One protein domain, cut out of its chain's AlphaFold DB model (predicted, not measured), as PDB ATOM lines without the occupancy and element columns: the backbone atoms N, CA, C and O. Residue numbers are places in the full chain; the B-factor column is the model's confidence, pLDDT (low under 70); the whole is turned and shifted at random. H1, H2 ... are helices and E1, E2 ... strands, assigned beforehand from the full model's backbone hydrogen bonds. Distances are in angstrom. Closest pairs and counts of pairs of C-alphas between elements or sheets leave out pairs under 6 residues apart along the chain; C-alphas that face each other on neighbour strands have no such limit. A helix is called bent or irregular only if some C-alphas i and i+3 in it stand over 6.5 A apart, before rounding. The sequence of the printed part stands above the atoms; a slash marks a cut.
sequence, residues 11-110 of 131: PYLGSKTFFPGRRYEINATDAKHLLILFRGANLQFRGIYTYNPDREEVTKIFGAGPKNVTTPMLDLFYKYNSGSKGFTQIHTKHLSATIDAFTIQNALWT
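Overview. This is residues 11 to 110 of the 131 residues of the protein "CKK domain-containing protein" of Tropilaelaps mercedesae (UniProt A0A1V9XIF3). One strongly twisted sheet of six strands makes the body, with E1 and the bent E2 near its middle, while a long unnamed stretch, residues 11 to 22, and the short helix H1 run outside it and the short helix H2, residues 106 to 109, follows the last strand, E6. The 100 printed residues hold, in order, H1, E1 to E6 and H2, with sheet order E3 E2 E1 E6 E4 E5, mixed. The class is mostly strand, with under half of the residues in named elements. It is compact, with a radius of gyration of the C-alphas of 13.1 A and spans of 34 by 34 by 29 A.

Arrangement. H1, residues 23 to 27, only grazes the sheet, with residues 25 to 26. E1, residues 34 to 39, E2, residues 44 to 52, and E3, residues 57 to 63, form a meander, each strand the antiparallel neighbour of the one before; N 37 and O 47 are 2.9 A apart, N 50 and O 59 2.8 A. E2 bends by 56 degrees at residue 47. E4, residues 74 to 81, and E5, residues 86 to 90, form an antiparallel hairpin, with N 79 and O 88 3.0 A apart. E6, residues 101 to 104, is parallel to E1, N 38 and O 102 2.9 A apart, and antiparallel to E4, N 103 and O 76 2.9 A apart. E3 and E5, the edge strands, are apart. H2, residues 106 to 109, is only just on the sheet, with 5 pairs of C-alphas within 10 A, and only grazes it. The one O i to N i+4 pair of H1 is within hydrogen-bond range; H2 is too short for one.

Along the chain. H1 begins at C-alpha 23 (73.104, 135.934, 85.512). E2 measures 23.7 A, E4 20.9 A, E3 17.1 A and E1 17.0 A. H2 ends at C-alpha 109 (66.590, 134.795, 60.025).

Size, cuts and confidence. The two farthest C-alphas, of Ser 15 and Asp 54, are 36.8 A apart. The printed part has no cut, and no link is long. Mean pLDDT of the printed part is 82.4; residues 14 to 32 are under 70.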
ATOM      1  N   PRO A  11      78.319 148.179  74.107       78.19
ATOM      2  CA  PRO A  11      78.282 148.897  72.829       78.19
ATOM      3  C   PRO A  11      77.463 148.184  71.740       78.19
ATOM      4  O   PRO A  11      76.961 148.821  70.822       78.19
ATOM      5  N   TYR A  12      77.323 146.862  71.853       80.00
ATOM      6  CA  TYR A  12      76.623 145.989  70.907       80.00
ATOM      7  C   TYR A  12      75.183 145.674  71.332       80.00
ATOM      8  O   TYR A  12      74.414 145.062  70.580       80.00
ATOM      9  N   LEU A  13      74.814 146.078  72.550       73.44
ATOM     10  CA  LEU A  13      73.463 145.998  73.080       73.44
ATOM     11  C   LEU A  13      72.662 147.198  72.574       73.44
ATOM     12  O   LEU A  13      73.060 148.346  72.743       73.44
ATOM     13  N   GLY A  14      71.499 146.938  71.976       66.75
ATOM     14  CA  GLY A  14      70.557 148.010  71.663       66.75
ATOM     15  C   GLY A  14      70.082 148.708  72.943       66.75
ATOM     16  O   GLY A  14      70.109 148.129  74.032       66.75
ATOM     17  N   SER A  15      69.555 149.925  72.813       58.56
ATOM     18  CA  SER A  15      69.083 150.776  73.921       58.56
ATOM     19  C   SER A  15      67.988 150.161  74.817       58.56
ATOM     20  O   SER A  15      67.634 150.750  75.833       58.56
ATOM     21  N   LYS A  16      67.476 148.962  74.495       50.66
ATOM     22  CA  LYS A  16      66.487 148.207  75.286       50.66
ATOM     23  C   LYS A  16      66.997 146.903  75.918       50.66
ATOM     24  O   LYS A  16      66.258 146.279  76.673       50.66
ATOM     25  N   THR A  17      68.222 146.457  75.643       55.31
ATOM     26  CA  THR A  17      68.753 145.202  76.208       55.31
ATOM     27  C   THR A  17      69.503 145.469  77.509       55.31
ATOM     28  O   THR A  17      70.728 145.448  77.564       55.31
ATOM     29  N   PHE A  18      68.751 145.750  78.571       53.59
ATOM     30  CA  PHE A  18      69.249 145.688  79.943       53.59
ATOM     31  C   PHE A  18      69.184 144.217  80.391       53.59
ATOM     32  O   PHE A  18      68.187 143.546  80.131       53.59
ATOM     33  N   PHE A  19      70.226 143.696  81.051       60.53
ATOM     34  CA  PHE A  19      70.253 142.326  81.596       60.53
ATOM     35  C   PHE A  19      70.018 142.301  83.120       60.53
ATOM     36  O   PHE A  19      70.904 141.851  83.854       60.53
ATOM     37  N   PRO A  20      68.876 142.769  83.661       50.25
ATOM     38  CA  PRO A  20      68.570 142.503  85.054       50.25
ATOM     39  C   PRO A  20      68.161 141.023  85.174       50.25
ATOM     40  O   PRO A  20      67.284 140.549  84.458       50.25
ATOM     41  N   GLY A  21      68.835 140.257  86.034       56.06
ATOM     42  CA  GLY A  21      68.389 138.911  86.443       56.06
ATOM     43  C   GLY A  21      68.841 137.709  85.598       56.06
ATOM     44  O   GLY A  21      68.702 136.577  86.042       56.06
ATOM     45  N   ARG A  22      69.467 137.903  84.431       60.94
ATOM     46  CA  ARG A  22      69.888 136.797  83.531       60.94
ATOM     47  C   ARG A  22      71.189 136.084  83.935       60.94
ATOM     48  O   ARG A  22      71.610 135.137  83.278       60.94
ATOM     49  N   ARG A  23      71.848 136.531  85.013       58.84
ATOM     50  CA  ARG A  23      73.104 135.934  85.512       58.84
ATOM     51  C   ARG A  23      72.948 134.461  85.891       58.84
ATOM     52  O   ARG A  23      73.908 133.717  85.740       58.84
ATOM     53  N   TYR A  24      71.765 134.048  86.349       56.22
ATOM     54  CA  TYR A  24      71.523 132.665  86.757       56.22
ATOM     55  C   TYR A  24      71.681 131.683  85.590       56.22
ATOM     56  O   TYR A  24      72.377 130.693  85.744       56.22
ATOM     57  N   GLU A  25      71.137 131.985  84.407       60.44
ATOM     58  CA  GLU A  25      71.205 131.086  83.239       60.44
ATOM     59  C   GLU A  25      72.652 130.848  82.764       60.44
ATOM     60  O   GLU A  25      72.987 129.755  82.317       60.44
ATOM     61  N   ILE A  26      73.518 131.860  82.887       61.97
ATOM     62  CA  ILE A  26      74.937 131.780  82.501       61.97
ATOM     63  C   ILE A  26      75.769 131.102  83.600       61.97
ATOM     64  O   ILE A  26      76.677 130.341  83.297       61.97
ATOM     65  N   ASN A  27      75.465 131.366  84.872       57.44
ATOM     66  CA  ASN A  27      76.186 130.765  85.997       57.44
ATOM     67  C   ASN A  27      75.757 129.316  86.272       57.44
ATOM     68  O   ASN A  27      76.513 128.571  86.882       57.44
ATOM     69  N   ALA A  28      74.548 128.926  85.858       55.69
ATOM     70  CA  ALA A  28      74.028 127.570  86.009       55.69
ATOM     71  C   ALA A  28      74.606 126.595  84.975       55.69
ATOM     72  O   ALA A  28      74.449 125.385  85.126       55.69
ATOM     73  N   THR A  29      75.252 127.096  83.917       55.75
ATOM     74  CA  THR A  29      75.924 126.235  82.948       55.75
ATOM     75  C   THR A  29      77.388 126.030  83.340       55.75
ATOM     76  O   THR A  29      78.136 126.987  83.496       55.75
ATOM     77  N   ASP A  30      77.817 124.768  83.439       59.75
ATOM     78  CA  ASP A  30      79.237 124.384  83.563       59.75
ATOM     79  C   ASP A  30      79.997 124.539  82.222       59.75
ATOM     80  O   ASP A  30      81.115 124.059  82.035       59.75
ATOM     81  N   ALA A  31      79.377 125.181  81.224       60.22
ATOM     82  CA  ALA A  31      79.944 125.309  79.893       60.22
ATOM     83  C   ALA A  31      81.219 126.160  79.903       60.22
ATOM     84  O   ALA A  31      81.212 127.363  80.170       60.22
ATOM     85  N   LYS A  32      82.319 125.516  79.510       66.38
ATOM     86  CA  LYS A  32      83.659 126.111  79.440       66.38
ATOM     87  C   LYS A  32      83.801 127.134  78.309       66.38
ATOM     88  O   LYS A  32      84.620 128.046  78.408       66.38
ATOM     89  N   HIS A  33      82.989 127.003  77.258       80.06
ATOM     90  CA  HIS A  33      83.059 127.827  76.052       80.06
ATOM     91  C   HIS A  33      81.699 128.438  75.734       80.06
ATOM     92  O   HIS A  33      80.773 127.771  75.272       80.06
ATOM     93  N   LEU A  34      81.595 129.732  76.010       85.81
ATOM     94  CA  LEU A  34      80.437 130.558  75.712       85.81
ATOM     95  C   LEU A  34      80.734 131.402  74.468       85.81
ATOM     96  O   LEU A  34      81.878 131.802  74.258       85.81
ATOM     97  N   LEU A  35      79.705 131.675  73.673       90.44
ATOM     98  CA  LEU A  35      79.787 132.403  72.410       90.44
ATOM     99  C   LEU A  35      78.663 133.432  72.306       90.44
ATOM    100  O   LEU A  35      77.533 133.183  72.737       90.44
ATOM    101  N   ILE A  36      78.943 134.565  71.667       91.56
ATOM    102  CA  ILE A  36      77.931 135.579  71.343       91.56
ATOM    103  C   ILE A  36      77.458 135.410  69.899       91.56
ATOM    104  O   ILE A  36      78.263 135.308  68.978       91.56
ATOM    105  N   LEU A  37      76.141 135.441  69.692       94.19
ATOM    106  CA  LEU A  37      75.550 135.558  68.363       94.19
ATOM    107  C   LEU A  37      75.346 137.032  68.010       94.19
ATOM    108  O   LEU A  37      74.603 137.743  68.697       94.19
ATOM    109  N   PHE A  38      75.932 137.450  66.892       94.44
ATOM    110  CA  PHE A  38      75.701 138.746  66.267       94.44
ATOM    111  C   PHE A  38      74.827 138.644  65.011       94.44
ATOM    112  O   PHE A  38      74.678 137.582  64.400       94.44
ATOM    113  N   ARG A  39      74.245 139.778  64.603       91.81
ATOM    114  CA  ARG A  39      73.559 139.939  63.316       91.81
ATOM    115  C   ARG A  39      74.053 141.179  62.573       91.81
ATOM    116  O   ARG A  39      73.997 142.285  63.109       91.81
ATOM    117  N   GLY A  40      74.401 140.972  61.303       84.69
ATOM    118  CA  GLY A  40      74.759 142.026  60.352       84.69
ATOM    119  C   GLY A  40      76.115 142.682  60.626       84.69
ATOM    120  O   GLY A  40      76.794 142.355  61.598       84.69
ATOM    121  N   ALA A  41      76.480 143.640  59.770       76.88
ATOM    122  CA  ALA A  41      77.766 144.343  59.818       76.88
ATOM    123  C   ALA A  41      77.980 145.160  61.106       76.88
ATOM    124  O   ALA A  41      79.111 145.382  61.522       76.88
ATOM    125  N   ASN A  42      76.896 145.557  61.778       84.94
ATOM    126  CA  ASN A  42      76.956 146.392  62.980       84.94
ATOM    127  C   ASN A  42      77.155 145.575  64.267       84.94
ATOM    128  O   ASN A  42      77.014 146.125  65.356       84.94
ATOM    129  N   LEU A  43      77.411 144.264  64.153       90.00
ATOM    130  CA  LEU A  43      77.592 143.351  65.285       90.00
ATOM    131  C   LEU A  43      76.480 143.490  66.329       90.00
ATOM    132  O   LEU A  43      76.716 143.606  67.528       90.00
ATOM    133  N   GLN A  44      75.230 143.504  65.870       90.00
ATOM    134  CA  GLN A  44      74.104 143.664  66.779       90.00
ATOM    135  C   GLN A  44      73.915 142.388  67.595       90.00
ATOM    136  O   GLN A  44      73.697 141.317  67.021       90.00
ATOM    137  N   PHE A  45      73.960 142.500  68.922       89.75
ATOM    138  CA  PHE A  45      73.785 141.364  69.821       89.75
ATOM    139  C   PHE A  45      72.428 140.676  69.612       89.75
ATOM    140  O   PHE A  45      71.384 141.331  69.529       89.75
ATOM    141  N   ARG A  46      72.431 139.339  69.569       90.94
ATOM    142  CA  ARG A  46      71.211 138.531  69.451       90.94
ATOM    143  C   ARG A  46      71.053 137.477  70.531       90.94
ATOM    144  O   ARG A  46      69.920 137.250  70.946       90.94
ATOM    145  N   GLY A  47      72.126 136.869  71.019       90.19
ATOM    146  CA  GLY A  47      72.018 135.858  72.067       90.19
ATOM    147  C   GLY A  47      73.355 135.314  72.529       90.19
ATOM    148  O   GLY A  47      74.397 135.659  71.975       90.19
ATOM    149  N   ILE A  48      73.295 134.452  73.541       89.62
ATOM    150  CA  ILE A  48      74.444 133.708  74.058       89.62
ATOM    151  C   ILE A  48      74.212 132.221  73.836       89.62
ATOM    152  O   ILE A  48      73.110 131.705  74.056       89.62
ATOM    153  N   TYR A  49      75.269 131.556  73.398       91.62
ATOM    154  CA  TYR A  49      75.310 130.139  73.095       91.62
ATOM    155  C   TYR A  49      76.461 129.474  73.855       91.62
ATOM    156  O   TYR A  49      77.427 130.135  74.235       91.62
ATOM    157  N   THR A  50      76.363 128.168  74.067       89.62
ATOM    158  CA  THR A  50      77.474 127.300  74.466       89.62
ATOM    159  C   THR A  50      78.025 126.585  73.243       89.62
ATOM    160  O   THR A  50      77.284 126.321  72.295       89.62
ATOM    161  N   TYR A  51      79.307 126.236  73.275       87.81
ATOM    162  CA  TYR A  51      79.930 125.357  72.291       87.81
ATOM    163  C   TYR A  51      80.364 124.045  72.932       87.81
ATOM    164  O   TYR A  51      81.055 124.050  73.953       87.81
ATOM    165  N   ASN A  52      79.972 122.933  72.310       84.62
ATOM    166  CA  ASN A  52      80.465 121.605  72.635       84.62
ATOM    167  C   ASN A  52      81.458 121.141  71.549       84.62
ATOM    168  O   ASN A  52      81.010 120.818  70.445       84.62
ATOM    169  N   PRO A  53      82.774 121.085  71.839       80.75
ATOM    170  CA  PRO A  53      83.776 120.679  70.858       80.75
ATOM    171  C   PRO A  53      83.661 119.211  70.444       80.75
ATOM    172  O   PRO A  53      83.979 118.898  69.304       80.75
ATOM    173  N   ASP A  54      83.167 118.327  71.316       81.94
ATOM    174  CA  ASP A  54      83.056 116.893  71.018       81.94
ATOM    175  C   ASP A  54      81.970 116.589  69.980       81.94
ATOM    176  O   ASP A  54      82.023 115.577  69.285       81.94
ATOM    177  N   ARG A  55      80.952 117.453  69.895       79.50
ATOM    178  CA  ARG A  55      79.806 117.294  68.985       79.50
ATOM    179  C   ARG A  55      79.782 118.317  67.856       79.50
ATOM    180  O   ARG A  55      78.904 118.245  67.006       79.50
ATOM    181  N   GLU A  56      80.700 119.282  67.877       81.25
ATOM    182  CA  GLU A  56      80.692 120.454  66.993       81.25
ATOM    183  C   GLU A  56      79.335 121.194  66.999       81.25
ATOM    184  O   GLU A  56      78.888 121.761  66.000       81.25
ATOM    185  N   GLU A  57      78.661 121.193  68.154       84.12
ATOM    186  CA  GLU A  57      77.315 121.745  68.322       84.12
ATOM    187  C   GLU A  57      77.342 123.045  69.124       84.12
ATOM    188  O   GLU A  57      77.963 123.143  70.189       84.12
ATOM    189  N   VAL A  58      76.599 124.042  68.638       92.00
ATOM    190  CA  VAL A  58      76.417 125.328  69.313       92.00
ATOM    191  C   VAL A  58      74.969 125.442  69.786       92.00
ATOM    192  O   VAL A  58      74.037 125.469  68.982       92.00
ATOM    193  N   THR A  59      74.758 125.505  71.101       91.69
ATOM    194  CA  THR A  59      73.419 125.452  71.713       91.69
ATOM    195  C   THR A  59      73.057 126.776  72.363       91.69
ATOM    196  O   THR A  59      73.847 127.360  73.099       91.69
ATOM    197  N   LYS A  60      71.847 127.271  72.106       91.19
ATOM    198  CA  LYS A  60      71.371 128.538  72.660       91.19
ATOM    199  C   LYS A  60      71.135 128.419  74.160       91.19
ATOM    200  O   LYS A  60      70.336 127.592  74.590       91.19
ATOM    201  N   ILE A  61      71.724 129.337  74.923       87.94
ATOM    202  CA  ILE A  61      71.336 129.585  76.314       87.94
ATOM    203  C   ILE A  61      70.146 130.538  76.319       87.94
ATOM    204  O   ILE A  61      69.076 130.206  76.814       87.94
ATOM    205  N   PHE A  62      70.302 131.711  75.697       85.56
ATOM    206  CA  PHE A  62      69.225 132.690  75.593       85.56
ATOM    207  C   PHE A  62      69.388 133.648  74.410       85.56
ATOM    208  O   PHE A  62      70.453 133.767  73.805       85.56
ATOM    209  N   GLY A  63      68.311 134.379  74.117       87.50
ATOM    210  CA  GLY A  63      68.260 135.402  73.075       87.50
ATOM    211  C   GLY A  63      67.457 134.973  71.847       87.50
ATOM    212  O   GLY A  63      66.711 133.989  71.863       87.50
ATOM    213  N   ALA A  64      67.597 135.746  70.775       87.88
ATOM    214  CA  ALA A  64      66.948 135.531  69.492       87.88
ATOM    215  C   ALA A  64      67.845 134.705  68.560       87.88
ATOM    216  O   ALA A  64      69.017 135.020  68.373       87.88
ATOM    217  N   GLY A  65      67.276 133.662  67.959       90.12
ATOM    218  CA  GLY A  65      67.976 132.752  67.055       90.12
ATOM    219  C   GLY A  65      67.553 131.291  67.250       90.12
ATOM    220  O   GLY A  65      66.768 130.990  68.167       90.12
ATOM    221  N   PRO A  66      68.033 130.392  66.378       91.38
ATOM    222  CA  PRO A  66      67.736 128.962  66.438       91.38
ATOM    223  C   PRO A  66      68.226 128.333  67.752       91.38
ATOM    224  O   PRO A  66      69.123 128.849  68.411       91.38
ATOM    225  N   LYS A  67      67.598 127.227  68.173       91.19
ATOM    226  CA  LYS A  67      67.976 126.538  69.420       91.19
ATOM    227  C   LYS A  67      69.356 125.886  69.307       91.19
ATOM    228  O   LYS A  67      70.150 126.022  70.227       91.19
ATOM    229  N   ASN A  68      69.614 125.234  68.179       91.31
ATOM    230  CA  ASN A  68      70.885 124.599  67.855       91.31
ATOM    231  C   ASN A  68      71.418 125.219  66.563       91.31
ATOM    232  O   ASN A  68      70.640 125.513  65.650       91.31
ATOM    233  N   VAL A  69      72.725 125.419  66.501       91.81
ATOM    234  CA  VAL A  69      73.455 125.922  65.342       91.81
ATOM    235  C   VAL A  69      74.526 124.894  65.003       91.81
ATOM    236  O   VAL A  69      75.320 124.512  65.862       91.81
ATOM    237  N   THR A  70      74.522 124.442  63.754       89.31
ATOM    238  CA  THR A  70      75.520 123.521  63.202       89.31
ATOM    239  C   THR A  70      76.513 124.281  62.325       89.31
ATOM    240  O   THR A  70      76.227 125.392  61.877       89.31
ATOM    241  N   THR A  71      77.667 123.678  62.031       88.25
ATOM    242  CA  THR A  71      78.720 124.288  61.199       88.25
ATOM    243  C   THR A  71      78.210 124.896  59.882       88.25
ATOM    244  O   THR A  71      78.568 126.036  59.593       88.25
ATOM    245  N   PRO A  72      77.310 124.245  59.113       89.38
ATOM    246  CA  PRO A  72      76.775 124.818  57.875       89.38
ATOM    247  C   PRO A  72      75.916 126.074  58.059       89.38
ATOM    248  O   PRO A  72      75.658 126.773  57.088       89.38
ATOM    249  N   MET A  73      75.423 126.347  59.269       91.31
ATOM    250  CA  MET A  73      74.598 127.524  59.563       91.31
ATOM    251  C   MET A  73      75.436 128.769  59.875       91.31
ATOM    252  O   MET A  73      74.904 129.881  59.835       91.31
ATOM    253  N   LEU A  74      76.713 128.583  60.214       91.81
ATOM    254  CA  LEU A  74      77.648 129.645  60.572       91.81
ATOM    255  C   LEU A  74      78.075 130.436  59.334       91.81
ATOM    256  O   LEU A  74      78.026 129.935  58.212       91.81
ATOM    257  N   ASP A  75      78.472 131.683  59.559       92.44
ATOM    258  CA  ASP A  75      78.839 132.612  58.490       92.44
ATOM    259  C   ASP A  75      80.178 133.300  58.792       92.44
ATOM    260  O   ASP A  75      81.199 132.958  58.199       92.44
ATOM    261  N   LEU A  76      80.213 134.200  59.778       94.38
ATOM    262  CA  LEU A  76      81.421 134.924  60.177       94.38
ATOM    263  C   LEU A  76      81.800 134.618  61.625       94.38
ATOM    264  O   LEU A  76      80.942 134.346  62.468       94.38
ATOM    265  N   PHE A  77      83.093 134.728  61.921       94.19
ATOM    266  CA  PHE A  77      83.667 134.466  63.236       94.19
ATOM    267  C   PHE A  77      84.436 135.671  63.749       94.19
ATOM    268  O   PHE A  77      85.094 136.380  62.985       94.19
ATOM    269  N   TYR A  78      84.383 135.876  65.060       93.56
ATOM    270  CA  TYR A  78      84.979 137.028  65.709       93.56
ATOM    271  C   TYR A  78      85.712 136.629  66.980       93.56
ATOM    272  O   TYR A  78      85.255 135.789  67.759       93.56
ATOM    273  N   LYS A  79      86.829 137.312  67.206       91.75
ATOM    274  CA  LYS A  79      87.580 137.276  68.454       91.75
ATOM    275  C   LYS A  79      87.434 138.614  69.160       91.75
ATOM    276  O   LYS A  79      87.481 139.666  68.520       91.75
ATOM    277  N   TYR A  80      87.263 138.581  70.472       89.19
ATOM    278  CA  TYR A  80      87.261 139.776  71.291       89.19
ATOM    279  C   TYR A  80      88.698 140.212  71.588       89.19
ATOM    280  O   TYR A  80      89.526 139.441  72.076       89.19
ATOM    281  N   ASN A  81      88.998 141.475  71.313       87.62
ATOM    282  CA  ASN A  81      90.252 142.113  71.668       87.62
ATOM    283  C   ASN A  81      90.019 143.011  72.888       87.62
ATOM    284  O   ASN A  81      89.300 144.009  72.827       87.62
ATOM    285  N   SER A  82      90.642 142.653  74.010       81.25
ATOM    286  CA  SER A  82      90.520 143.400  75.263       81.25
ATOM    287  C   SER A  82      91.160 144.787  75.209       81.25
ATOM    288  O   SER A  82      90.658 145.693  75.871       81.25
ATOM    289  N   GLY A  83      92.218 144.968  74.411       84.00
ATOM    290  CA  GLY A  83      92.909 146.246  74.246       84.00
ATOM    291  C   GLY A  83      92.047 147.274  73.519       84.00
ATOM    292  O   GLY A  83      91.854 148.379  74.018       84.00
ATOM    293  N   SER A  84      91.459 146.893  72.381       84.62
ATOM    294  CA  SER A  84      90.543 147.763  71.626       84.62
ATOM    295  C   SER A  84      89.099 147.733  72.135       84.62
ATOM    296  O   SER A  84      88.264 148.493  71.648       84.62
ATOM    297  N   LYS A  85      88.798 146.873  73.118       83.94
ATOM    298  CA  LYS A  85      87.457 146.636  73.679       83.94
ATOM    299  C   LYS A  85      86.408 146.335  72.608       83.94
ATOM    300  O   LYS A  85      85.277 146.816  72.677       83.94
ATOM    301  N   GLY A  86      86.789 145.548  71.612       88.12
ATOM    302  CA  GLY A  86      85.948 145.298  70.453       88.12
ATOM    303  C   GLY A  86      86.169 143.927  69.844       88.12
ATOM    304  O   GLY A  86      87.129 143.225  70.155       88.12
ATOM    305  N   PHE A  87      85.256 143.553  68.961       91.50
ATOM    306  CA  PHE A  87      85.356 142.325  68.187       91.50
ATOM    307  C   PHE A  87      86.064 142.582  66.863       91.50
ATOM    308  O   PHE A  87      85.783 143.558  66.168       91.50
ATOM    309  N   THR A  88      86.957 141.674  66.494       92.50
ATOM    310  CA  THR A  88      87.622 141.663  65.192       92.50
ATOM    311  C   THR A  88      87.268 140.374  64.474       92.50
ATOM    312  O   THR A  88      87.312 139.296  65.072       92.50
ATOM    313  N   GLN A  89      86.891 140.489  63.202       93.56
ATOM    314  CA  GLN A  89      86.610 139.325  62.372       93.56
ATOM    315  C   GLN A  89      87.892 138.518  62.165       93.56
ATOM    316  O   GLN A  89      88.949 139.079  61.879       93.56
ATOM    317  N   ILE A  90      87.782 137.198  62.270       93.75
ATOM    318  CA  ILE A  90      88.853 136.268  61.920       93.75
ATOM    319  C   ILE A  90      88.413 135.410  60.734       93.75
ATOM    320  O   ILE A  90      87.253 135.009  60.631       93.75
ATOM    321  N   HIS A  91      89.344 135.129  59.828       91.06
ATOM    322  CA  HIS A  91      89.079 134.285  58.668       91.06
ATOM    323  C   HIS A  91      89.322 132.825  59.046       91.06
ATOM    324  O   HIS A  91      90.459 132.372  59.131       91.06
ATOM    325  N   THR A  92      88.241 132.095  59.304       90.06
ATOM    326  CA  THR A  92      88.254 130.651  59.571       90.06
ATOM    327  C   THR A  92      86.943 130.029  59.097       90.06
ATOM    328  O   THR A  92      85.947 130.727  58.923       90.06
ATOM    329  N   LYS A  93      86.951 128.711  58.893       81.81
ATOM    330  CA  LYS A  93      85.752 127.901  58.622       81.81
ATOM    331  C   LYS A  93      85.377 126.986  59.788       81.81
ATOM    332  O   LYS A  93      84.311 126.383  59.765       81.81
ATOM    333  N   HIS A  94      86.252 126.880  60.786       83.81
ATOM    334  CA  HIS A  94      86.121 125.937  61.889       83.81
ATOM    335  C   HIS A  94      85.964 126.671  63.210       83.81
ATOM    336  O   HIS A  94      86.662 127.657  63.474       83.81
ATOM    337  N   LEU A  95      85.075 126.140  64.047       84.00
ATOM    338  CA  LEU A  95      84.921 126.590  65.418       84.00
ATOM    339  C   LEU A  95      86.130 126.172  66.251       84.00
ATOM    340  O   LEU A  95      86.604 125.044  66.170       84.00
ATOM    341  N   SER A  96      86.635 127.094  67.064       83.50
ATOM    342  CA  SER A  96      87.729 126.819  67.991       83.50
ATOM    343  C   SER A  96      87.533 127.592  69.286       83.50
ATOM    344  O   SER A  96      86.804 128.583  69.327       83.50
ATOM    345  N   ALA A  97      88.245 127.182  70.335       81.06
ATOM    346  CA  ALA A  97      88.227 127.852  71.636       81.06
ATOM    347  C   ALA A  97      88.696 129.322  71.596       81.06
ATOM    348  O   ALA A  97      88.537 130.036  72.579       81.06
ATOM    349  N   THR A  98      89.285 129.771  70.482       85.00
ATOM    350  CA  THR A  98      89.740 131.158  70.286       85.00
ATOM    351  C   THR A  98      88.654 132.097  69.758       85.00
ATOM    352  O   THR A  98      88.905 133.294  69.615       85.00
ATOM    353  N   ILE A  99      87.475 131.557  69.440       91.06
ATOM    354  CA  ILE A  99      86.323 132.301  68.939       91.06
ATOM    355  C   ILE A  99      85.479 132.751  70.122       91.06
ATOM    356  O   ILE A  99      85.101 131.938  70.961       91.06
ATOM    357  N   ASP A 100      85.135 134.035  70.139       90.50
ATOM    358  CA  ASP A 100      84.296 134.630  71.180       90.50
ATOM    359  C   ASP A 100      82.881 134.944  70.668       90.50
ATOM    360  O   ASP A 100      81.927 135.032  71.447       90.50
ATOM    361  N   ALA A 101      82.716 135.121  69.353       93.12
ATOM    362  CA  ALA A 101      81.422 135.399  68.745       93.12
ATOM    363  C   ALA A 101      81.322 134.912  67.295       93.12
ATOM    364  O   ALA A 101      82.325 134.695  66.615       93.12
ATOM    365  N   PHE A 102      80.090 134.773  66.813       94.88
ATOM    366  CA  PHE A 102      79.787 134.324  65.459       94.88
ATOM    367  C   PHE A 102      78.538 135.008  64.890       94.88
ATOM    368  O   PHE A 102      77.725 135.582  65.621       94.88
ATOM    369  N   THR A 103      78.364 134.912  63.575       94.81
ATOM    370  CA  THR A 103      77.095 135.164  62.881       94.81
ATOM    371  C   THR A 103      76.588 133.870  62.247       94.81
ATOM    372  O   THR A 103      77.340 132.922  62.020       94.81
ATOM    373  N   ILE A 104      75.289 133.834  61.960       94.00
ATOM    374  CA  ILE A 104      74.672 132.791  61.134       94.00
ATOM    375  C   ILE A 104      74.215 133.388  59.809       94.00
ATOM    376  O   ILE A 104      73.910 134.585  59.743       94.00
ATOM    377  N   GLN A 105      74.089 132.536  58.794       92.25
ATOM    378  CA  GLN A 105      73.632 132.926  57.463       92.25
ATOM    379  C   GLN A 105      72.340 133.748  57.521       92.25
ATOM    380  O   GLN A 105      71.381 133.396  58.217       92.25
ATOM    381  N   ASN A 106      72.275 134.834  56.742       88.88
ATOM    382  CA  ASN A 106      71.132 135.749  56.787       88.88
ATOM    383  C   ASN A 106      69.795 135.055  56.448       88.88
ATOM    384  O   ASN A 106      68.762 135.402  57.019       88.88
ATOM    385  N   ALA A 107      69.822 134.030  55.589       87.94
ATOM    386  CA  ALA A 107      68.650 133.245  55.206       87.94
ATOM    387  C   ALA A 107      67.947 132.560  56.394       87.94
ATOM    388  O   ALA A 107      66.732 132.394  56.357       87.94
ATOM    389  N   LEU A 108      68.676 132.219  57.462       86.62
ATOM    390  CA  LEU A 108      68.125 131.555  58.653       86.62
ATOM    391  C   LEU A 108      67.287 132.487  59.535       86.62
ATOM    392  O   LEU A 108      66.533 132.028  60.391       86.62
ATOM    393  N   TRP A 109      67.405 133.798  59.332       83.81
ATOM    394  CA  TRP A 109      66.590 134.795  60.025       83.81
ATOM    395  C   TRP A 109      65.259 135.057  59.325       83.81
ATOM    396  O   TRP A 109      64.309 135.521  59.957       83.81
ATOM    397  N   THR A 110      65.182 134.746  58.032       77.56
ATOM    398  CA  THR A 110      63.932 134.724  57.280       77.56
ATOM    399  C   THR A 110      63.238 133.415  57.618       77.56
ATOM    400  O   THR A 110      63.633 132.360  57.136       77.56
TER     401      THR A 110